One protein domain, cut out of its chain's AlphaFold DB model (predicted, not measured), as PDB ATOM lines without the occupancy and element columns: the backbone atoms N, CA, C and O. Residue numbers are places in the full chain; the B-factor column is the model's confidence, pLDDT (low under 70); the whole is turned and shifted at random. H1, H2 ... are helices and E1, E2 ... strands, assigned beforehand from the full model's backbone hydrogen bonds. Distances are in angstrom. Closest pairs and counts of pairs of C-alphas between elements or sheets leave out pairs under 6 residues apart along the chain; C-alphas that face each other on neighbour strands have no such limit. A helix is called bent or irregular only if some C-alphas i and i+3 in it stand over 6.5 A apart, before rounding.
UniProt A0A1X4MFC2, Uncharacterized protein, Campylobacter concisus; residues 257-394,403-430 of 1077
ATOM      1  N   LYS A 257     174.559 218.580 156.382       76.44
ATOM      2  CA  LYS A 257     175.691 219.435 156.758       76.44
ATOM      3  C   LYS A 257     175.658 219.677 158.260       76.44
ATOM      4  O   LYS A 257     174.600 219.954 158.817       76.44
ATOM      5  N   ASN A 258     176.808 219.562 158.917       70.25
ATOM      6  CA  ASN A 258     176.931 219.926 160.327       70.25
ATOM      7  C   ASN A 258     177.110 221.444 160.513       70.25
ATOM      8  O   ASN A 258     177.218 222.191 159.542       70.25
ATOM      9  N   GLN A 259     177.203 221.893 161.770       66.19
ATOM     10  CA  GLN A 259     177.402 223.307 162.136       66.19
ATOM     11  C   GLN A 259     178.655 223.949 161.505       66.19
ATOM     12  O   GLN A 259     178.700 225.162 161.342       66.19
ATOM     13  N   ASN A 260     179.634 223.143 161.079       72.56
ATOM     14  CA  ASN A 260     180.864 223.592 160.419       72.56
ATOM     15  C   ASN A 260     180.802 223.449 158.889       72.56
ATOM     16  O   ASN A 260     181.838 223.437 158.227       72.56
ATOM     17  N   ASN A 261     179.605 223.289 158.317       72.44
ATOM     18  CA  ASN A 261     179.375 223.100 156.883       72.44
ATOM     19  C   ASN A 261     180.051 221.849 156.280       72.44
ATOM     20  O   ASN A 261     180.176 221.731 155.060       72.44
ATOM     21  N   LYS A 262     180.468 220.893 157.120       75.38
ATOM     22  CA  LYS A 262     181.059 219.621 156.697       75.38
ATOM     23  C   LYS A 262     179.955 218.598 156.447       75.38
ATOM     24  O   LYS A 262     179.050 218.440 157.268       75.38
ATOM     25  N   GLU A 263     180.048 217.905 155.317       78.00
ATOM     26  CA  GLU A 263     179.090 216.879 154.906       78.00
ATOM     27  C   GLU A 263     179.207 215.633 155.802       78.00
ATOM     28  O   GLU A 263     180.297 215.094 156.015       78.00
ATOM     29  N   ILE A 264     178.074 215.189 156.339       79.38
ATOM     30  CA  ILE A 264     177.913 213.947 157.088       79.38
ATOM     31  C   ILE A 264     177.000 213.038 156.271       79.38
ATOM     32  O   ILE A 264     175.891 213.419 155.902       79.38
ATOM     33  N   ILE A 265     177.465 211.815 156.015       84.69
ATOM     34  CA  ILE A 265     176.693 210.784 155.319       84.69
ATOM     35  C   ILE A 265     176.221 209.761 156.349       84.69
ATOM     36  O   ILE A 265     177.039 209.111 157.001       84.69
ATOM     37  N   GLN A 266     174.907 209.598 156.475       84.81
ATOM     38  CA  GLN A 266     174.275 208.633 157.374       84.81
ATOM     39  C   GLN A 266     173.502 207.584 156.571       84.81
ATOM     40  O   GLN A 266     172.953 207.877 155.513       84.81
ATOM     41  N   ASN A 267     173.459 206.346 157.069       87.88
ATOM     42  CA  ASN A 267     172.655 205.277 156.472       87.88
ATOM     43  C   ASN A 267     171.360 205.110 157.272       87.88
ATOM     44  O   ASN A 267     171.366 204.438 158.310       87.88
ATOM     45  N   VAL A 268     170.277 205.677 156.753       90.12
ATOM     46  CA  VAL A 268     168.945 205.728 157.377       90.12
ATOM     47  C   VAL A 268     167.962 204.821 156.634       90.12
ATOM     48  O   VAL A 268     168.232 204.421 155.499       90.12
ATOM     49  N   THR A 269     166.849 204.443 157.260       92.25
ATOM     50  CA  THR A 269     165.753 203.720 156.583       92.25
ATOM     51  C   THR A 269     165.042 204.613 155.555       92.25
ATOM     52  O   THR A 269     165.271 205.822 155.512       92.25
ATOM     53  N   HIS A 270     164.188 204.048 154.691       93.62
ATOM     54  CA  HIS A 270     163.440 204.870 153.723       93.62
ATOM     55  C   HIS A 270     162.435 205.777 154.444       93.62
ATOM     56  O   HIS A 270     162.294 206.936 154.064       93.62
ATOM     57  N   LEU A 271     161.792 205.281 155.511       93.00
ATOM     58  CA  LEU A 271     160.906 206.088 156.354       93.00
ATOM     59  C   LEU A 271     161.653 207.258 157.010       93.00
ATOM     60  O   LEU A 271     161.224 208.402 156.897       93.00
ATOM     61  N   GLU A 272     162.793 206.984 157.652       90.25
ATOM     62  CA  GLU A 272     163.640 208.021 158.259       90.25
ATOM     63  C   GLU A 272     164.108 209.046 157.223       90.25
ATOM     64  O   GLU A 272     164.071 210.244 157.489       90.25
ATOM     65  N   PHE A 273     164.511 208.595 156.031       90.94
ATOM     66  CA  PHE A 273     164.908 209.485 154.943       90.94
ATOM     67  C   PHE A 273     163.784 210.458 154.573       90.94
ATOM     68  O   PHE A 273     164.029 211.658 154.479       90.94
ATOM     69  N   MET A 274     162.556 209.960 154.397       89.44
ATOM     70  CA  MET A 274     161.400 210.792 154.046       89.44
ATOM     71  C   MET A 274     161.062 211.787 155.163       89.44
ATOM     72  O   MET A 274     160.929 212.979 154.890       89.44
ATOM     73  N   LYS A 275     161.046 211.342 156.427       87.50
ATOM     74  CA  LYS A 275     160.843 212.224 157.593       87.50
ATOM     75  C   LYS A 275     161.921 213.318 157.691       87.50
ATOM     76  O   LYS A 275     161.615 214.472 157.982       87.50
ATOM     77  N   LEU A 276     163.187 212.986 157.424       85.12
ATOM     78  CA  LEU A 276     164.293 213.954 157.444       85.12
ATOM     79  C   LEU A 276     164.222 214.967 156.292       85.12
ATOM     80  O   LEU A 276     164.598 216.122 156.484       85.12
ATOM     81  N   GLN A 277     163.744 214.558 155.113       78.81
ATOM     82  CA  GLN A 277     163.520 215.470 153.986       78.81
ATOM     83  C   GLN A 277     162.400 216.473 154.290       78.81
ATOM     84  O   GLN A 277     162.567 217.659 154.023       78.81
ATOM     85  N   GLU A 278     161.306 216.028 154.916       76.38
ATOM     86  CA  GLU A 278     160.207 216.914 155.326       76.38
ATOM     87  C   GLU A 278     160.640 217.951 156.367       76.38
ATOM     88  O   GLU A 278     160.334 219.135 156.227       76.38
ATOM     89  N   ASN A 279     161.414 217.539 157.373       65.88
ATOM     90  CA  ASN A 279     161.877 218.439 158.434       65.88
ATOM     91  C   ASN A 279     162.958 219.436 157.969       65.88
ATOM     92  O   ASN A 279     163.149 220.475 158.597       65.88
ATOM     93  N   GLY A 280     163.673 219.134 156.879       58.59
ATOM     94  CA  GLY A 280     164.636 220.045 156.249       58.59
ATOM     95  C   GLY A 280     163.978 221.199 155.482       58.59
ATOM     96  O   GLY A 280     164.595 222.249 155.293       58.59
ATOM     97  N   SER A 281     162.721 221.032 155.064       52.91
ATOM     98  CA  SER A 281     161.907 222.073 154.434       52.91
ATOM     99  C   SER A 281     161.197 222.927 155.488       52.91
ATOM    100  O   SER A 281     160.096 222.613 155.926       52.91
ATOM    101  N   ASN A 282     161.830 224.030 155.893       44.47
ATOM    102  CA  ASN A 282     161.235 225.086 156.723       44.47
ATOM    103  C   ASN A 282     159.896 225.558 156.121       44.47
ATOM    104  O   ASN A 282     159.930 226.325 155.164       44.47
ATOM    105  N   LEU A 283     158.754 225.104 156.652       38.97
ATOM    106  CA  LEU A 283     157.408 225.690 156.518       38.97
ATOM    107  C   LEU A 283     156.431 224.882 157.397       38.97
ATOM    108  O   LEU A 283     156.149 223.730 157.091       38.97
ATOM    109  N   ASN A 284     155.950 225.499 158.486       43.88
ATOM    110  CA  ASN A 284     154.763 225.158 159.290       43.88
ATOM    111  C   ASN A 284     154.198 223.737 159.095       43.88
ATOM    112  O   ASN A 284     153.366 223.510 158.213       43.88
ATOM    113  N   ALA A 285     154.631 222.792 159.932       41.28
ATOM    114  CA  ALA A 285     154.098 221.437 159.916       41.28
ATOM    115  C   ALA A 285     152.624 221.432 160.383       41.28
ATOM    116  O   ALA A 285     152.337 221.983 161.449       41.28
ATOM    117  N   PRO A 286     151.687 220.839 159.621       45.22
ATOM    118  CA  PRO A 286     150.382 220.448 160.151       45.22
ATOM    119  C   PRO A 286     150.544 219.363 161.235       45.22
ATOM    120  O   PRO A 286     151.570 218.686 161.276       45.22
ATOM    121  N   ASP A 287     149.521 219.171 162.078       50.97
ATOM    122  CA  ASP A 287     149.518 218.222 163.214       50.97
ATOM    123  C   ASP A 287     149.795 216.744 162.824       50.97
ATOM    124  O   ASP A 287     150.055 215.916 163.696       50.97
ATOM    125  N   THR A 288     149.801 216.418 161.522       56.72
ATOM    126  CA  THR A 288     150.156 215.104 160.955       56.72
ATOM    127  C   THR A 288     151.217 215.272 159.860       56.72
ATOM    128  O   THR A 288     151.036 216.079 158.945       56.72
ATOM    129  N   SER A 289     152.314 214.502 159.902       74.94
ATOM    130  CA  SER A 289     153.373 214.588 158.879       74.94
ATOM    131  C   SER A 289     152.873 214.147 157.491       74.94
ATOM    132  O   SER A 289     152.051 213.232 157.375       74.94
ATOM    133  N   LYS A 290     153.374 214.770 156.408       82.44
ATOM    134  CA  LYS A 290     153.003 214.394 155.024       82.44
ATOM    135  C   LYS A 290     153.383 212.936 154.738       82.44
ATOM    136  O   LYS A 290     152.634 212.221 154.074       82.44
ATOM    137  N   CYS A 291     154.496 212.481 155.307       86.00
ATOM    138  CA  CYS A 291     154.974 211.114 155.201       86.00
ATOM    139  C   CYS A 291     154.010 210.119 155.856       86.00
ATOM    140  O   CYS A 291     153.779 209.043 155.308       86.00
ATOM    141  N   GLU A 292     153.442 210.440 157.021       86.75
ATOM    142  CA  GLU A 292     152.465 209.562 157.677       86.75
ATOM    143  C   GLU A 292     151.174 209.472 156.873       86.75
ATOM    144  O   GLU A 292     150.691 208.365 156.640       86.75
ATOM    145  N   ALA A 293     150.670 210.603 156.367       89.62
ATOM    146  CA  ALA A 293     149.484 210.623 155.513       89.62
ATOM    147  C   ALA A 293     149.657 209.741 154.261       89.62
ATOM    148  O   ALA A 293     148.738 209.013 153.890       89.62
ATOM    149  N   LEU A 294     150.854 209.740 153.660       90.94
ATOM    150  CA  LEU A 294     151.163 208.948 152.468       90.94
ATOM    151  C   LEU A 294     151.051 207.432 152.691       90.94
ATOM    152  O   LEU A 294     150.611 206.718 151.793       90.94
ATOM    153  N   PHE A 295     151.451 206.929 153.865       94.62
ATOM    154  CA  PHE A 295     151.439 205.490 154.161       94.62
ATOM    155  C   PHE A 295     150.248 205.036 155.013       94.62
ATOM    156  O   PHE A 295     150.063 203.831 155.225       94.62
ATOM    157  N   GLN A 296     149.415 205.971 155.472       93.38
ATOM    158  CA  GLN A 296     148.246 205.676 156.293       93.38
ATOM    159  C   GLN A 296     147.270 204.674 155.650       93.38
ATOM    160  O   GLN A 296     146.770 203.813 156.384       93.38
ATOM    161  N   PRO A 297     147.022 204.686 154.324       94.75
ATOM    162  CA  PRO A 297     146.202 203.660 153.677       94.75
ATOM    163  C   PRO A 297     146.703 202.225 153.892       94.75
ATOM    164  O   PRO A 297     145.916 201.337 154.218       94.75
ATOM    165  N   PHE A 298     148.018 201.994 153.814       95.44
ATOM    166  CA  PHE A 298     148.619 200.671 154.036       95.44
ATOM    167  C   PHE A 298     148.505 200.230 155.499       95.44
ATOM    168  O   PHE A 298     148.163 199.082 155.787       95.44
ATOM    169  N   VAL A 299     148.750 201.153 156.435       95.62
ATOM    170  CA  VAL A 299     148.601 200.904 157.880       95.62
ATOM    171  C   VAL A 299     147.146 200.579 158.222       95.62
ATOM    172  O   VAL A 299     146.872 199.614 158.936       95.62
ATOM    173  N   THR A 300     146.204 201.351 157.680       95.00
ATOM    174  CA  THR A 300     144.763 201.145 157.873       95.00
ATOM    175  C   THR A 300     144.337 199.795 157.309       95.00
ATOM    176  O   THR A 300     143.644 199.044 157.994       95.00
ATOM    177  N   LYS A 301     144.815 199.428 156.111       93.94
ATOM    178  CA  LYS A 301     144.514 198.130 155.503       93.94
ATOM    179  C   LYS A 301     145.022 196.960 156.345       93.94
ATOM    180  O   LYS A 301     144.256 196.032 156.590       93.94
ATOM    181  N   ILE A 302     146.272 197.002 156.818       94.81
ATOM    182  CA  ILE A 302     146.832 195.954 157.688       94.81
ATOM    183  C   ILE A 302     146.010 195.811 158.969       94.81
ATOM    184  O   ILE A 302     145.586 194.706 159.302       94.81
ATOM    185  N   ASN A 303     145.764 196.917 159.675       95.94
ATOM    186  CA  ASN A 303     145.017 196.880 160.930       95.94
ATOM    187  C   ASN A 303     143.581 196.379 160.701       95.94
ATOM    188  O   ASN A 303     143.084 195.573 161.481       95.94
ATOM    189  N   SER A 304     142.940 196.775 159.595       93.69
ATOM    190  CA  SER A 304     141.616 196.277 159.206       93.69
ATOM    191  C   SER A 304     141.601 194.764 158.978       93.69
ATOM    192  O   SER A 304     140.719 194.098 159.514       93.69
ATOM    193  N   LEU A 305     142.562 194.218 158.221       92.50
ATOM    194  CA  LEU A 305     142.655 192.779 157.937       92.50
ATOM    195  C   LEU A 305     142.881 191.951 159.211       92.50
ATOM    196  O   LEU A 305     142.336 190.858 159.342       92.50
ATOM    197  N   LEU A 306     143.656 192.479 160.162       93.75
ATOM    198  CA  LEU A 306     143.993 191.782 161.405       93.75
ATOM    199  C   LEU A 306     142.975 192.000 162.535       93.75
ATOM    200  O   LEU A 306     142.974 191.220 163.484       93.75
ATOM    201  N   SER A 307     142.089 192.998 162.430       93.12
ATOM    202  CA  SER A 307     141.137 193.398 163.484       93.12
ATOM    203  C   SER A 307     140.229 192.276 164.001       93.12
ATOM    204  O   SER A 307     139.839 192.280 165.165       93.12
ATOM    205  N   THR A 308     139.904 191.292 163.159       89.38
ATOM    206  CA  THR A 308     139.067 190.147 163.557       89.38
ATOM    207  C   THR A 308     139.839 189.107 164.368       89.38
ATOM    208  O   THR A 308     139.235 188.306 165.076       89.38
ATOM    209  N   GLN A 309     141.170 189.111 164.260       91.50
ATOM    210  CA  GLN A 309     142.061 188.124 164.865       91.50
ATOM    211  C   GLN A 309     142.898 188.699 166.010       91.50
ATOM    212  O   GLN A 309     143.324 187.929 166.861       91.50
ATOM    213  N   SER A 310     143.126 190.013 166.059       90.44
ATOM    214  CA  SER A 310     143.911 190.685 167.097       90.44
ATOM    215  C   SER A 310     143.233 191.972 167.554       90.44
ATOM    216  O   SER A 310     142.657 192.714 166.762       90.44
ATOM    217  N   THR A 311     143.348 192.261 168.849       88.88
ATOM    218  CA  THR A 311     142.902 193.535 169.443       88.88
ATOM    219  C   THR A 311     143.958 194.636 169.327       88.88
ATOM    220  O   THR A 311     143.698 195.782 169.694       88.88
ATOM    221  N   LYS A 312     145.161 194.301 168.845       91.62
ATOM    222  CA  LYS A 312     146.284 195.231 168.749       91.62
ATOM    223  C   LYS A 312     146.202 196.044 167.470       91.62
ATOM    224  O   LYS A 312     145.809 195.551 166.416       91.62
ATOM    225  N   THR A 313     146.654 197.284 167.572       92.88
ATOM    226  CA  THR A 313     146.895 198.158 166.428       92.88
ATOM    227  C   THR A 313     148.384 198.437 166.296       92.88
ATOM    228  O   THR A 313     149.121 198.480 167.289       92.88
ATOM    229  N   PHE A 314     148.826 198.615 165.055       95.19
ATOM    230  CA  PHE A 314     150.227 198.801 164.700       95.19
ATOM    231  C   PHE A 314     150.420 200.144 164.003       95.19
ATOM    232  O   PHE A 314     149.670 200.492 163.087       95.19
ATOM    233  N   SER A 315     151.432 200.891 164.444       93.25
ATOM    234  CA  SER A 315     151.847 202.158 163.844       93.25
ATOM    235  C   SER A 315     152.799 201.933 162.666       93.25
ATOM    236  O   SER A 315     153.431 200.882 162.546       93.25
ATOM    237  N   LEU A 316     152.938 202.949 161.809       94.44
ATOM    238  CA  LEU A 316     153.751 202.911 160.588       94.44
ATOM    239  C   LEU A 316     155.188 202.408 160.810       94.44
ATOM    240  O   LEU A 316     155.710 201.620 160.027       94.44
ATOM    241  N   GLU A 317     155.825 202.858 161.884       91.94
ATOM    242  CA  GLU A 317     157.215 202.547 162.241       91.94
ATOM    243  C   GLU A 317     157.405 201.152 162.855       91.94
ATOM    244  O   GLU A 317     158.523 200.639 162.895       91.94
ATOM    245  N   ASN A 318     156.321 200.520 163.308       93.69
ATOM    246  CA  ASN A 318     156.353 199.251 164.030       93.69
ATOM    247  C   ASN A 318     155.985 198.039 163.154       93.69
ATOM    248  O   ASN A 318     155.819 196.938 163.674       93.69
ATOM    249  N   ILE A 319     155.858 198.214 161.835       96.69
ATOM    250  CA  ILE A 319     155.524 197.135 160.896       96.69
ATOM    251  C   ILE A 319     156.770 196.739 160.095       96.69
ATOM    252  O   ILE A 319     157.365 197.556 159.389       96.69
ATOM    253  N   TYR A 320     157.148 195.465 160.174       95.62
ATOM    254  CA  TYR A 320     158.311 194.894 159.496       95.62
ATOM    255  C   TYR A 320     157.894 193.700 158.644       95.62
ATOM    256  O   TYR A 320     157.118 192.861 159.091       95.62
ATOM    257  N   CYS A 321     158.442 193.575 157.435       93.19
ATOM    258  CA  CYS A 321     158.173 192.433 156.563       93.19
ATOM    259  C   CYS A 321     159.456 191.691 156.171       93.19
ATOM    260  O   CYS A 321     160.425 192.280 155.676       93.19
ATOM    261  N   VAL A 322     159.456 190.373 156.369       89.62
ATOM    262  CA  VAL A 322     160.548 189.494 155.946       89.62
ATOM    263  C   VAL A 322     160.490 189.295 154.430       89.62
ATOM    264  O   VAL A 322     159.444 188.973 153.876       89.62
ATOM    265  N   ASN A 323     161.624 189.479 153.754       81.56
ATOM    266  CA  ASN A 323     161.757 189.310 152.304       81.56
ATOM    267  C   ASN A 323     163.133 188.719 151.931       81.56
ATOM    268  O   ASN A 323     164.087 188.796 152.711       81.56
ATOM    269  N   LEU A 324     163.252 188.143 150.732       69.44
ATOM    270  CA  LEU A 324     164.488 187.583 150.178       69.44
ATOM    271  C   LEU A 324     165.381 188.679 149.574       69.44
ATOM    272  O   LEU A 324     164.935 189.506 148.782       69.44
ATOM    273  N   ILE A 325     166.674 188.638 149.897       59.53
ATOM    274  CA  ILE A 325     167.718 189.494 149.327       59.53
ATOM    275  C   ILE A 325     168.538 188.638 148.348       59.53
ATOM    276  O   ILE A 325     169.603 188.135 148.689       59.53
ATOM    277  N   SER A 326     167.996 188.400 147.148       52.28
ATOM    278  CA  SER A 326     168.721 187.898 145.958       52.28
ATOM    279  C   SER A 326     169.828 186.840 146.196       52.28
ATOM    280  O   SER A 326     170.962 187.073 145.788       52.28
ATOM    281  N   SER A 327     169.539 185.726 146.894       47.84
ATOM    282  CA  SER A 327     170.377 184.494 146.999       47.84
ATOM    283  C   SER A 327     169.881 183.535 148.105       47.84
ATOM    284  O   SER A 327     170.658 183.083 148.940       47.84
ATOM    285  N   ASN A 328     168.574 183.254 148.197       53.72
ATOM    286  CA  ASN A 328     167.951 182.476 149.295       53.72
ATOM    287  C   ASN A 328     168.174 183.017 150.732       53.72
ATOM    288  O   ASN A 328     167.597 182.481 151.677       53.72
ATOM    289  N   ALA A 329     168.956 184.084 150.915       59.81
ATOM    290  CA  ALA A 329     169.146 184.782 152.179       59.81
ATOM    291  C   ALA A 329     168.017 185.799 152.410       59.81
ATOM    292  O   ALA A 329     167.652 186.551 151.504       59.81
ATOM    293  N   SER A 330     167.466 185.846 153.622       73.94
ATOM    294  CA  SER A 330     166.433 186.815 153.999       73.94
ATOM    295  C   SER A 330     167.009 188.126 154.538       73.94
ATOM    296  O   SER A 330     168.162 188.222 154.961       73.94
ATOM    297  N   ASN A 331     166.167 189.157 154.591       85.38
ATOM    298  CA  ASN A 331     166.453 190.427 155.261       85.38
ATOM    299  C   ASN A 331     166.399 190.348 156.801       85.38
ATOM    300  O   ASN A 331     166.601 191.370 157.459       85.38
ATOM    301  N   THR A 332     166.207 189.163 157.388       88.56
ATOM    302  CA  THR A 332     166.053 188.956 158.836       88.56
ATOM    303  C   THR A 332     167.219 189.520 159.653       88.56
ATOM    304  O   THR A 332     166.998 190.153 160.681       88.56
ATOM    305  N   SER A 333     168.465 189.395 159.180       88.06
ATOM    306  CA  SER A 333     169.633 189.997 159.852       88.06
ATOM    307  C   SER A 333     169.525 191.527 159.962       88.06
ATOM    308  O   SER A 333     169.871 192.107 160.993       88.06
ATOM    309  N   ARG A 334     169.000 192.188 158.920       89.75
ATOM    310  CA  ARG A 334     168.789 193.643 158.917       89.75
ATOM    311  C   ARG A 334     167.662 194.033 159.866       89.75
ATOM    312  O   ARG A 334     167.849 194.974 160.629       89.75
ATOM    313  N   ILE A 335     166.556 193.284 159.854       93.12
ATOM    314  CA  ILE A 335     165.442 193.467 160.797       93.12
ATOM    315  C   ILE A 335     165.959 193.348 162.237       93.12
ATOM    316  O   ILE A 335     165.765 194.266 163.023       93.12
ATOM    317  N   ASN A 336     166.720 192.298 162.564       93.19
ATOM    318  CA  ASN A 336     167.284 192.111 163.907       93.19
ATOM    319  C   ASN A 336     168.196 193.259 164.332       93.19
ATOM    320  O   ASN A 336     168.138 193.694 165.478       93.19
ATOM    321  N   LYS A 337     169.034 193.771 163.422       91.44
ATOM    322  CA  LYS A 337     169.878 194.932 163.718       91.44
ATOM    323  C   LYS A 337     169.037 196.165 164.057       91.44
ATOM    324  O   LYS A 337     169.375 196.865 165.000       91.44
ATOM    325  N   LEU A 338     167.960 196.411 163.313       91.31
ATOM    326  CA  LEU A 338     167.068 197.552 163.534       91.31
ATOM    327  C   LEU A 338     166.263 197.405 164.828       91.31
ATOM    328  O   LEU A 338     166.211 198.341 165.613       91.31
ATOM    329  N   LEU A 339     165.709 196.222 165.101       92.19
ATOM    330  CA  LEU A 339     164.973 195.957 166.340       92.19
ATOM    331  C   LEU A 339     165.868 196.102 167.582       92.19
ATOM    332  O   LEU A 339     165.422 196.649 168.584       92.19
ATOM    333  N   ARG A 340     167.144 195.695 167.505       89.50
ATOM    334  CA  ARG A 340     168.126 195.940 168.579       89.50
ATOM    335  C   ARG A 340     168.424 197.427 168.776       89.50
ATOM    336  O   ARG A 340     168.545 197.856 169.911       89.50
ATOM    337  N   GLN A 341     168.507 198.213 167.699       87.38
ATOM    338  CA  GLN A 341     168.666 199.670 167.805       87.38
ATOM    339  C   GLN A 341     167.437 200.319 168.459       87.38
ATOM    340  O   GLN A 341     167.581 201.113 169.380       87.38
ATOM    341  N   ARG A 342     166.225 199.915 168.055       82.44
ATOM    342  CA  ARG A 342     164.980 200.454 168.626       82.44
ATOM    343  C   ARG A 342     164.753 200.074 170.087       82.44
ATOM    344  O   ARG A 342     164.087 200.813 170.802       82.44
ATOM    345  N   GLU A 343     165.309 198.958 170.556       84.56
ATOM    346  CA  GLU A 343     165.235 198.582 171.973       84.56
ATOM    347  C   GLU A 343     165.818 199.664 172.898       84.56
ATOM    348  O   GLU A 343     165.252 199.918 173.963       84.56
ATOM    349  N   GLU A 344     166.896 200.334 172.477       78.94
ATOM    350  CA  GLU A 344     167.513 201.445 173.214       78.94
ATOM    351  C   GLU A 344     166.623 202.705 173.223       78.94
ATOM    352  O   GLU A 344     166.680 203.500 174.161       78.94
ATOM    353  N   GLU A 345     165.759 202.862 172.216       78.06
ATOM    354  CA  GLU A 345     164.871 204.017 172.023       78.06
ATOM    355  C   GLU A 345     163.510 203.864 172.718       78.06
ATOM    356  O   GLU A 345     162.776 204.840 172.876       78.06
ATOM    357  N   PHE A 346     163.123 202.653 173.129       73.69
ATOM    358  CA  PHE A 346     161.800 202.427 173.705       73.69
ATOM    359  C   PHE A 346     161.674 203.002 175.121       73.69
ATOM    360  O   PHE A 346     162.257 202.517 176.097       73.69
ATOM    361  N   TYR A 347     160.817 204.014 175.263       68.19
ATOM    362  CA  TYR A 347     160.450 204.604 176.555       68.19
ATOM    363  C   TYR A 347     159.178 203.984 177.156       68.19
ATOM    364  O   TYR A 347     159.021 203.980 178.377       68.19
ATOM    365  N   LYS A 348     158.310 203.397 176.320       76.19
ATOM    366  CA  LYS A 348     157.070 202.694 176.693       76.19
ATOM    367  C   LYS A 348     156.943 201.368 175.930       76.19
ATOM    368  O   LYS A 348     157.788 201.067 175.093       76.19
ATOM    369  N   GLN A 349     155.929 200.573 176.267       81.00
ATOM    370  CA  GLN A 349     155.642 199.319 175.572       81.00
ATOM    371  C   GLN A 349     154.995 199.606 174.208       81.00
ATOM    372  O   GLN A 349     154.033 200.368 174.141       81.00
ATOM    373  N   GLU A 350     155.527 199.006 173.145       86.69
ATOM    374  CA  GLU A 350     155.101 199.235 171.755       86.69
ATOM    375  C   GLU A 350     154.597 197.940 171.097       86.69
ATOM    376  O   GLU A 350     155.179 196.870 171.293       86.69
ATOM    377  N   ASN A 351     153.541 198.028 170.283       92.62
ATOM    378  CA  ASN A 351     153.052 196.903 169.479       92.62
ATOM    379  C   ASN A 351     153.849 196.824 168.178       92.62
ATOM    380  O   ASN A 351     153.779 197.751 167.370       92.62
ATOM    381  N   ILE A 352     154.562 195.721 167.957       94.25
ATOM    382  CA  ILE A 352     155.363 195.465 166.758       94.25
ATOM    383  C   ILE A 352     154.746 194.321 165.955       94.25
ATOM    384  O   ILE A 352     154.439 193.263 166.500       94.25
ATOM    385  N   LEU A 353     154.609 194.531 164.647       97.00
ATOM    386  CA  LEU A 353     154.113 193.545 163.695       97.00
ATOM    387  C   LEU A 353     155.250 193.029 162.815       97.00
ATOM    388  O   LEU A 353     155.950 193.809 162.165       97.00
ATOM    389  N   LEU A 354     155.383 191.708 162.734       95.75
ATOM    390  CA  LEU A 354     156.269 191.023 161.804       95.75
ATOM    391  C   LEU A 354     155.455 190.216 160.788       95.75
ATOM    392  O   LEU A 354     154.823 189.218 161.129       95.75
ATOM    393  N   LEU A 355     155.530 190.604 159.520       93.88
ATOM    394  CA  LEU A 355     154.925 189.894 158.398       93.88
ATOM    395  C   LEU A 355     155.936 188.905 157.801       93.88
ATOM    396  O   LEU A 355     157.022 189.297 157.372       93.88
ATOM    397  N   CYS A 356     155.572 187.626 157.741       91.06
ATOM    398  CA  CYS A 356     156.355 186.544 157.136       91.06
ATOM    399  C   CYS A 356     155.558 185.923 155.971       91.06
ATOM    400  O   CYS A 356     154.987 184.843 156.126       91.06
ATOM    401  N   PRO A 357     155.470 186.607 154.813       81.88
ATOM    402  CA  PRO A 357     154.475 186.315 153.776       81.88
ATOM    403  C   PRO A 357     154.836 185.159 152.832       81.88
ATOM    404  O   PRO A 357     154.021 184.797 151.989       81.88
ATOM    405  N   ARG A 358     156.055 184.609 152.889       75.25
ATOM    406  CA  ARG A 358     156.561 183.689 151.859       75.25
ATOM    407  C   ARG A 358     157.288 182.496 152.454       75.25
ATOM    408  O   ARG A 358     158.117 182.673 153.339       75.25
ATOM    409  N   LYS A 359     157.081 181.331 151.829       72.50
ATOM    410  CA  LYS A 359     157.884 180.119 152.018       72.50
ATOM    411  C   LYS A 359     159.380 180.417 151.953       72.50
ATOM    412  O   LYS A 359     159.876 180.954 150.957       72.50
ATOM    413  N   MET A 360     160.106 179.978 152.974       69.88
ATOM    414  CA  MET A 360     161.561 180.055 153.030       69.88
ATOM    415  C   MET A 360     162.169 178.700 153.380       69.88
ATOM    416  O   MET A 360     161.617 177.946 154.173       69.88
ATOM    417  N   THR A 361     163.326 178.397 152.786       67.06
ATOM    418  CA  THR A 361     164.098 177.181 153.091       67.06
ATOM    419  C   THR A 361     164.886 177.293 154.393       67.06
ATOM    420  O   THR A 361     165.188 176.282 155.019       67.06
ATOM    421  N   THR A 362     165.228 178.515 154.803       76.25
ATOM    422  CA  THR A 362     165.929 178.799 156.056       76.25
ATOM    423  C   THR A 362     164.932 179.249 157.125       76.25
ATOM    424  O   THR A 362     164.035 180.036 156.808       76.25
ATOM    425  N   PRO A 363     165.066 178.784 158.383       84.38
ATOM    426  CA  PRO A 363     164.212 179.253 159.464       84.38
ATOM    427  C   PRO A 363     164.328 180.766 159.685       84.38
ATOM    428  O   PRO A 363     165.430 181.318 159.743       84.38
ATOM    429  N   ILE A 364     163.191 181.443 159.845       88.06
ATOM    430  CA  ILE A 364     163.148 182.862 160.211       88.06
ATOM    431  C   ILE A 364     163.395 182.976 161.715       88.06
ATOM    432  O   ILE A 364     162.589 182.505 162.507       88.06
ATOM    433  N   ARG A 365     164.484 183.642 162.105       89.94
ATOM    434  CA  ARG A 365     164.847 183.889 163.508       89.94
ATOM    435  C   ARG A 365     164.922 185.387 163.793       89.94
ATOM    436  O   ARG A 365     165.883 186.040 163.378       89.94
ATOM    437  N   VAL A 366     163.923 185.937 164.482       91.19
ATOM    438  CA  VAL A 366     163.806 187.389 164.717       91.19
ATOM    439  C   VAL A 366     163.921 187.724 166.202       91.19
ATOM    440  O   VAL A 366     163.360 187.030 167.041       91.19
ATOM    441  N   PHE A 367     164.664 188.784 166.514       89.19
ATOM    442  CA  PHE A 367     164.849 189.312 167.863       89.19
ATOM    443  C   PHE A 367     163.642 190.142 168.300       89.19
ATOM    444  O   PHE A 367     163.283 191.093 167.608       89.19
ATOM    445  N   GLN A 368     163.063 189.827 169.461       88.81
ATOM    446  CA  GLN A 368     162.041 190.662 170.090       88.81
ATOM    447  C   GLN A 368     162.675 191.646 171.089       88.81
ATOM    448  O   GLN A 368     163.269 191.201 172.074       88.81
ATOM    449  N   PRO A 369     162.488 192.966 170.911       88.19
ATOM    450  CA  PRO A 369     162.866 193.956 171.918       88.19
ATOM    451  C   PRO A 369     162.122 193.767 173.248       88.19
ATOM    452  O   PRO A 369     160.912 193.531 173.264       88.19
ATOM    453  N   LYS A 370     162.802 193.973 174.381       79.50
ATOM    454  CA  LYS A 370     162.253 193.804 175.743       79.50
ATOM    455  C   LYS A 370     160.986 194.609 176.034       79.50
ATOM    456  O   LYS A 370     160.151 194.176 176.820       79.50
ATOM    457  N   LYS A 371     160.836 195.776 175.407       79.50
ATOM    458  CA  LYS A 371     159.711 196.708 175.603       79.50
ATOM    459  C   LYS A 371     158.674 196.619 174.487       79.50
ATOM    460  O   LYS A 371     158.126 197.636 174.076       79.50
ATOM    461  N   SER A 372     158.430 195.424 173.957       85.31
ATOM    462  CA  SER A 372     157.520 195.253 172.826       85.31
ATOM    463  C   SER A 372     156.569 194.079 172.988       85.31
ATOM    464  O   SER A 372     156.937 193.023 173.510       85.31
ATOM    465  N   GLU A 373     155.348 194.264 172.497       88.31
ATOM    466  CA  GLU A 373     154.443 193.163 172.189       88.31
ATOM    467  C   GLU A 373     154.590 192.793 170.717       88.31
ATOM    468  O   GLU A 373     154.490 193.656 169.849       88.31
ATOM    469  N   PHE A 374     154.843 191.521 170.428       89.88
ATOM    470  CA  PHE A 374     155.281 191.077 169.108       89.88
ATOM    471  C   PHE A 374     154.209 190.216 168.437       89.88
ATOM    472  O   PHE A 374     153.990 189.073 168.833       89.88
ATOM    473  N   THR A 375     153.535 190.734 167.416       94.62
ATOM    474  CA  THR A 375     152.575 189.961 166.616       94.62
ATOM    475  C   THR A 375     153.263 189.459 165.351       94.62
ATOM    476  O   THR A 375     153.842 190.238 164.596       94.62
ATOM    477  N   VAL A 376     153.211 188.152 165.103       94.69
ATOM    478  CA  VAL A 376     153.798 187.502 163.926       94.69
ATOM    479  C   VAL A 376     152.675 187.011 163.022       94.69
ATOM    480  O   VAL A 376     151.861 186.196 163.441       94.69
ATOM    481  N   VAL A 377     152.648 187.473 161.771       94.00
ATOM    482  CA  VAL A 377     151.772 186.929 160.722       94.00
ATOM    483  C   VAL A 377     152.590 185.959 159.878       94.00
ATOM    484  O   VAL A 377     153.521 186.378 159.188       94.00
ATOM    485  N   LEU A 378     152.265 184.670 159.937       92.06
ATOM    486  CA  LEU A 378     153.043 183.592 159.328       92.06
ATOM    487  C   LEU A 378     152.278 182.943 158.171       92.06
ATOM    488  O   LEU A 378     151.194 182.394 158.367       92.06
ATOM    489  N   ALA A 379     152.865 182.971 156.974       87.19
ATOM    490  CA  ALA A 379     152.396 182.198 155.829       87.19
ATOM    491  C   ALA A 379     152.913 180.749 155.880       87.19
ATOM    492  O   ALA A 379     153.949 180.449 156.484       87.19
ATOM    493  N   SER A 380     152.193 179.842 155.217       82.69
ATOM    494  CA  SER A 380     152.495 178.406 155.248       82.69
ATOM    495  C   SER A 380     153.901 178.058 154.730       82.69
ATOM    496  O   SER A 380     154.516 178.792 153.952       82.69
ATOM    497  N   GLN A 381     154.415 176.904 155.164       73.00
ATOM    498  CA  GLN A 381     155.691 176.305 154.748       73.00
ATOM    499  C   GLN A 381     156.946 177.122 155.107       73.00
ATOM    500  O   GLN A 381     158.019 176.879 154.556       73.00
ATOM    501  N   THR A 382     156.826 178.070 156.035       73.44
ATOM    502  CA  THR A 382     157.937 178.884 156.537       73.44
ATOM    503  C   THR A 382     158.296 178.433 157.950       73.44
ATOM    504  O   THR A 382     157.489 178.637 158.858       73.44
ATOM    505  N   PRO A 383     159.468 177.812 158.173       84.50
ATOM    506  CA  PRO A 383     159.896 177.463 159.517       84.50
ATOM    507  C   PRO A 383     160.241 178.734 160.302       84.50
ATOM    508  O   PRO A 383     161.015 179.567 159.831       84.50
ATOM    509  N   PHE A 384     159.675 178.895 161.494       90.69
ATOM    510  CA  PHE A 384     159.885 180.064 162.345       90.69
ATOM    511  C   PHE A 384     160.584 179.658 163.648       90.69
ATOM    512  O   PHE A 384     160.077 178.833 164.403       90.69
ATOM    513  N   ASP A 385     161.762 180.220 163.909       90.06
ATOM    514  CA  ASP A 385     162.576 179.937 165.091       90.06
ATOM    515  C   ASP A 385     162.253 180.913 166.226       90.06
ATOM    516  O   ASP A 385     162.498 182.120 166.155       90.06
ATOM    517  N   CYS A 386     161.731 180.341 167.301       88.88
ATOM    518  CA  CYS A 386     161.208 181.022 168.473       88.88
ATOM    519  C   CYS A 386     162.273 181.440 169.503       88.88
ATOM    520  O   CYS A 386     161.962 182.124 170.479       88.88
ATOM    521  N   SER A 387     163.537 181.047 169.323       83.94
ATOM    522  CA  SER A 387     164.583 181.170 170.352       83.94
ATOM    523  C   SER A 387     164.875 182.607 170.819       83.94
ATOM    524  O   SER A 387     165.206 182.818 171.990       83.94
ATOM    525  N   GLU A 388     164.723 183.606 169.945       86.00
ATOM    526  CA  GLU A 388     164.996 185.029 170.230       86.00
ATOM    527  C   GLU A 388     163.738 185.833 170.622       86.00
ATOM    528  O   GLU A 388     163.800 187.057 170.749       86.00
ATOM    529  N   LEU A 389     162.604 185.157 170.839       86.44
ATOM    530  CA  LEU A 389     161.367 185.763 171.343       86.44
ATOM    531  C   LEU A 389     161.236 185.603 172.866       86.44
ATOM    532  O   LEU A 389     161.966 184.826 173.487       86.44
ATOM    533  N   ASN A 390     160.302 186.336 173.472       77.69
ATOM    534  CA  ASN A 390     160.020 186.383 174.910       77.69
ATOM    535  C   ASN A 390     161.300 186.589 175.760       77.69
ATOM    536  O   ASN A 390     161.753 185.656 176.437       77.69
ATOM    537  N   PRO A 391     161.950 187.770 175.702       71.38
ATOM    538  CA  PRO A 391     163.159 188.045 176.480       71.38
ATOM    539  C   PRO A 391     162.875 187.992 177.996       71.38
ATOM    540  O   PRO A 391     161.955 188.643 178.483       71.38
ATOM    541  N   LYS A 392     163.672 187.220 178.756       56.19
ATOM    542  CA  LYS A 392     163.609 187.171 180.230       56.19
ATOM    543  C   LYS A 392     164.402 188.351 180.813       56.19
ATOM    544  O   LYS A 392     165.576 188.494 180.482       56.19
ATOM    545  N   GLU A 393     163.821 189.147 181.713       46.66
ATOM    546  CA  GLU A 393     164.595 190.042 182.592       46.66
ATOM    547  C   GLU A 393     164.519 189.588 184.056       46.66
ATOM    548  O   GLU A 393     163.439 189.421 184.618       46.66
ATOM    549  N   LEU A 394     165.698 189.440 184.673       36.66
ATOM    550  CA  LEU A 394     165.907 189.494 186.117       36.66
ATOM    551  C   LEU A 394     165.989 190.970 186.534       36.66
ATOM    552  O   LEU A 394     167.049 191.582 186.437       36.66
ATOM    553  N   LYS A 403     155.686 190.666 181.806       42.34
ATOM    554  CA  LYS A 403     154.593 189.726 181.500       42.34
ATOM    555  C   LYS A 403     155.151 188.562 180.674       42.34
ATOM    556  O   LYS A 403     155.844 188.774 179.685       42.34
ATOM    557  N   VAL A 404     154.836 187.338 181.083       50.41
ATOM    558  CA  VAL A 404     154.956 186.140 180.239       50.41
ATOM    559  C   VAL A 404     153.848 186.228 179.171       50.41
ATOM    560  O   VAL A 404     152.770 186.725 179.487       50.41
ATOM    561  N   ASN A 405     154.112 185.791 177.933       55.34
ATOM    562  CA  ASN A 405     153.223 185.878 176.752       55.34
ATOM    563  C   ASN A 405     153.079 187.270 176.102       55.34
ATOM    564  O   ASN A 405     151.982 187.802 175.963       55.34
ATOM    565  N   LEU A 406     154.183 187.863 175.640       69.62
ATOM    566  CA  LEU A 406     154.141 189.128 174.886       69.62
ATOM    567  C   LEU A 406     154.046 188.931 173.368       69.62
ATOM    568  O   LEU A 406     154.083 189.914 172.628       69.62
ATOM    569  N   CYS A 407     153.937 187.688 172.894       84.00
ATOM    570  CA  CYS A 407     153.835 187.381 171.473       84.00
ATOM    571  C   CYS A 407     152.445 186.875 171.084       84.00
ATOM    572  O   CYS A 407     151.811 186.154 171.846       84.00
ATOM    573  N   GLU A 408     152.021 187.193 169.866       91.75
ATOM    574  CA  GLU A 408     150.804 186.688 169.226       91.75
ATOM    575  C   GLU A 408     151.177 186.090 167.865       91.75
ATOM    576  O   GLU A 408     152.008 186.658 167.155       91.75
ATOM    577  N   LEU A 409     150.595 184.946 167.499       94.06
ATOM    578  CA  LEU A 409     150.815 184.309 166.199       94.06
ATOM    579  C   LEU A 409     149.506 184.266 165.414       94.06
ATOM    580  O   LEU A 409     148.508 183.720 165.877       94.06
ATOM    581  N   ILE A 410     149.532 184.805 164.202       94.12
ATOM    582  CA  ILE A 410     148.414 184.810 163.265       94.12
ATOM    583  C   ILE A 410     148.847 184.035 162.020       94.12
ATOM    584  O   ILE A 410     149.848 184.360 161.385       94.12
ATOM    585  N   LEU A 411     148.100 182.997 161.666       92.88
ATOM    586  CA  LEU A 411     148.315 182.203 160.462       92.88
ATOM    587  C   LEU A 411     147.557 182.833 159.295       92.88
ATOM    588  O   LEU A 411     146.443 183.322 159.481       92.88
ATOM    589  N   THR A 412     148.128 182.783 158.094       90.50
ATOM    590  CA  THR A 412     147.449 183.229 156.870       90.50
ATOM    591  C   THR A 412     147.560 182.199 155.750       90.50
ATOM    592  O   THR A 412     148.583 181.519 155.616       90.50
ATOM    593  N   ASP A 413     146.500 182.083 154.950       86.38
ATOM    594  CA  ASP A 413     146.484 181.293 153.715       86.38
ATOM    595  C   ASP A 413     147.107 182.032 152.526       86.38
ATOM    596  O   ASP A 413     147.216 181.464 151.440       86.38
ATOM    597  N   PHE A 414     147.577 183.266 152.739       83.38
ATOM    598  CA  PHE A 414     148.234 184.059 151.718       83.38
ATOM    599  C   PHE A 414     149.406 183.295 151.085       83.38
ATOM    600  O   PHE A 414     150.428 183.014 151.722       83.38
ATOM    601  N   LYS A 415     149.262 182.980 149.797       73.31
ATOM    602  CA  LYS A 415     150.309 182.382 148.969       73.31
ATOM    603  C   LYS A 415     151.034 183.503 148.233       73.31
ATOM    604  O   LYS A 415     150.519 184.072 147.276       73.31
ATOM    605  N   PHE A 416     152.250 183.827 148.669       65.88
ATOM    606  CA  PHE A 416     153.100 184.748 147.917       65.88
ATOM    607  C   PHE A 416     153.670 184.035 146.684       65.88
ATOM    608  O   PHE A 416     154.727 183.401 146.765       65.88
ATOM    609  N   ASP A 417     152.990 184.168 145.544       58.62
ATOM    610  CA  ASP A 417     153.570 183.869 144.238       58.62
ATOM    611  C   ASP A 417     153.988 185.172 143.539       58.62
ATOM    612  O   ASP A 417     153.238 186.139 143.436       58.62
ATOM    613  N   SER A 418     155.243 185.245 143.100       46.53
ATOM    614  CA  SER A 418     155.747 186.402 142.351       46.53
ATOM    615  C   SER A 418     155.312 186.386 140.881       46.53
ATOM    616  O   SER A 418     155.491 187.397 140.189       46.53
ATOM    617  N   TYR A 419     154.781 185.257 140.402       44.66
ATOM    618  CA  TYR A 419     154.493 185.014 138.990       44.66
ATOM    619  C   TYR A 419     153.011 184.860 138.653       44.66
ATOM    620  O   TYR A 419     152.679 185.060 137.488       44.66
ATOM    621  N   GLU A 420     152.138 184.594 139.624       46.53
ATOM    622  CA  GLU A 420     150.692 184.539 139.395       46.53
ATOM    623  C   GLU A 420     150.020 185.869 139.749       46.53
ATOM    624  O   GLU A 420     150.357 186.513 140.746       46.53
ATOM    625  N   ASP A 421     149.068 186.281 138.910       44.62
ATOM    626  CA  ASP A 421     148.143 187.359 139.231       44.62
ATOM    627  C   ASP A 421     147.302 186.885 140.414       44.62
ATOM    628  O   ASP A 421     146.431 186.024 140.262       44.62
ATOM    629  N   SER A 422     147.600 187.394 141.611       45.91
ATOM    630  CA  SER A 422     146.801 187.105 142.794       45.91
ATOM    631  C   SER A 422     145.391 187.618 142.528       45.91
ATOM    632  O   SER A 422     145.128 188.820 142.614       45.91
ATOM    633  N   LYS A 423     144.489 186.710 142.154       46.94
ATOM    634  CA  LYS A 423     143.057 186.989 142.132       46.94
ATOM    635  C   LYS A 423     142.679 187.516 143.515       46.94
ATOM    636  O   LYS A 423     143.256 187.084 144.512       46.94
ATOM    637  N   ASN A 424     141.740 188.459 143.556       48.12
ATOM    638  CA  ASN A 424     141.134 189.021 144.769       48.12
ATOM    639  C   ASN A 424     140.348 187.951 145.560       48.12
ATOM    640  O   ASN A 424     139.159 188.110 145.821       48.12
ATOM    641  N   GLU A 425     140.974 186.828 145.890       58.25
ATOM    642  CA  GLU A 425     140.452 185.892 146.867       58.25
ATOM    643  C   GLU A 425     140.629 186.518 148.250       58.25
ATOM    644  O   GLU A 425     141.641 187.160 148.553       58.25
ATOM    645  N   GLU A 426     139.593 186.400 149.072       72.81
ATOM    646  CA  GLU A 426     139.576 186.946 150.420       72.81
ATOM    647  C   GLU A 426     140.632 186.226 151.268       72.81
ATOM    648  O   GLU A 426     140.462 185.062 151.628       72.81
ATOM    649  N   ILE A 427     141.744 186.915 151.545       84.50
ATOM    650  CA  ILE A 427     142.842 186.386 152.357       84.50
ATOM    651  C   ILE A 427     142.322 186.118 153.762       84.50
ATOM    652  O   ILE A 427     141.799 187.019 154.426       84.50
ATOM    653  N   LYS A 428     142.526 184.895 154.238       89.62
ATOM    654  CA  LYS A 428     142.068 184.468 155.550       89.62
ATOM    655  C   LYS A 428     143.191 184.587 156.565       89.62
ATOM    656  O   LYS A 428     144.369 184.327 156.295       89.62
ATOM    657  N   PHE A 429     142.791 184.950 157.776       91.94
ATOM    658  CA  PHE A 429     143.660 185.038 158.937       91.94
ATOM    659  C   PHE A 429     143.052 184.225 160.073       91.94
ATOM    660  O   PHE A 429     141.841 184.247 160.283       91.94
ATOM    661  N   LYS A 430     143.897 183.517 160.820       92.62
ATOM    662  CA  LYS A 430     143.496 182.748 161.998       92.62
ATOM    663  C   LYS A 430     144.479 183.006 163.126       92.62
ATOM    664  O   LYS A 430     145.659 182.696 162.990       92.62
TER     665      LYS A 430
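What this domain is: This is residues 257 to 394 and 403 to 430 of the 1077 residues of an uncharacterized protein of Campylobacter concisus (UniProt A0A1X4MFC2). A small wall of four parallel strands, in the order E2, E3, E4, E6, has H3 grazing it with residues 332 to 343 and the later part of the kinked helix H2 grazing it with residues 299 to 306. Away from this sheet, E1 and H1 make a V with its corner at residues 269 to 270, and H1 folds into a helical hairpin with H2; residues 258 to 264 and 280 to 288 stick out. The printed part has 166 residues, with three named helices and six named strands in the order E1 H1 H2 E2 H3 E3 E4 E5 E6. The class is mixed, helices and strands, with under half of the residues in named elements. The whole is only just compact, close to loose, with a radius of gyration of the C-alphas of 18.1 A and spans of 54 by 47 by 37 A.

Where its parts are: In the sheet, E2 is residues 319 to 321, E3 residues 350 to 356 over 19.4 A, E4 residues 372 to 379 over 22.0 A, and E6 residues 407 to 412, ending at C-alpha 412 at (147.449, 183.229, 156.870). H3 is residues 332 to 345, 20.1 A long. H2 is residues 290 to 306, 25.2 A long. H1 is residues 270 to 280, and E1 is residues 263 to 269, beginning at C-alpha 263 at (179.090, 216.879, 154.906). E5 is residues 383 to 385.

How they stand to each other: E2 and E3 are parallel at 19 degrees, with N 320 and O 353 2.9 A apart, within hydrogen-bond range. E3 and E4 are parallel at 17 degrees, with N 354 and O 375 at 2.8 A. E4 and E6 are parallel at 20 degrees, with N 410 and O 376 at 2.8 A. E2, H3 and E3 form a strand-helix-strand unit, two parallel neighbour strands with a helix between, and its crossover is right-handed. H3 only grazes the sheet; its closest C-alphas to E2 are those of Ile 335 and Tyr 320, 7.4 A apart. H2 also only grazes the sheet, only just on it with 5 pairs of C-alphas within 10 A. H2 has a kink of 41 degrees near residue 297 and is irregular, with C-alphas 294 and 297 7.4 A apart. H1 and H2 touch, H2 with residues 290 to 291 alone, the closest C-alphas being those of Lys 275 and Cys 291, 6.4 A apart. This helical hairpin has a shallow tilt of 33 degrees, only just short of steep, opposite ways. E1 and H1 meet only through their link. E5 pairs with no named strand, but residues 384 to 385 pair parallel with residues 364 to 365. Every O i to N i+4 pair is within range in H1, against 11 of 13 in H2 and 8 of 10 in H3.

The domain as a whole: The C-alphas farthest apart are those of Asn 260 and Glu 425, 56.9 A. Residues 395 to 402 are not printed, with 12.2 A between C-alphas 394 and 403. The links H2 to E2 and E3 to E4 are long. Residues 413 to 430 have no named element, and residues 429 to 430 pair antiparallel with residues 411 to 412 of E6. The mean pLDDT of the printed part is 79.7; 37 residues are under 70, among them 279 to 288 and 416 to 425.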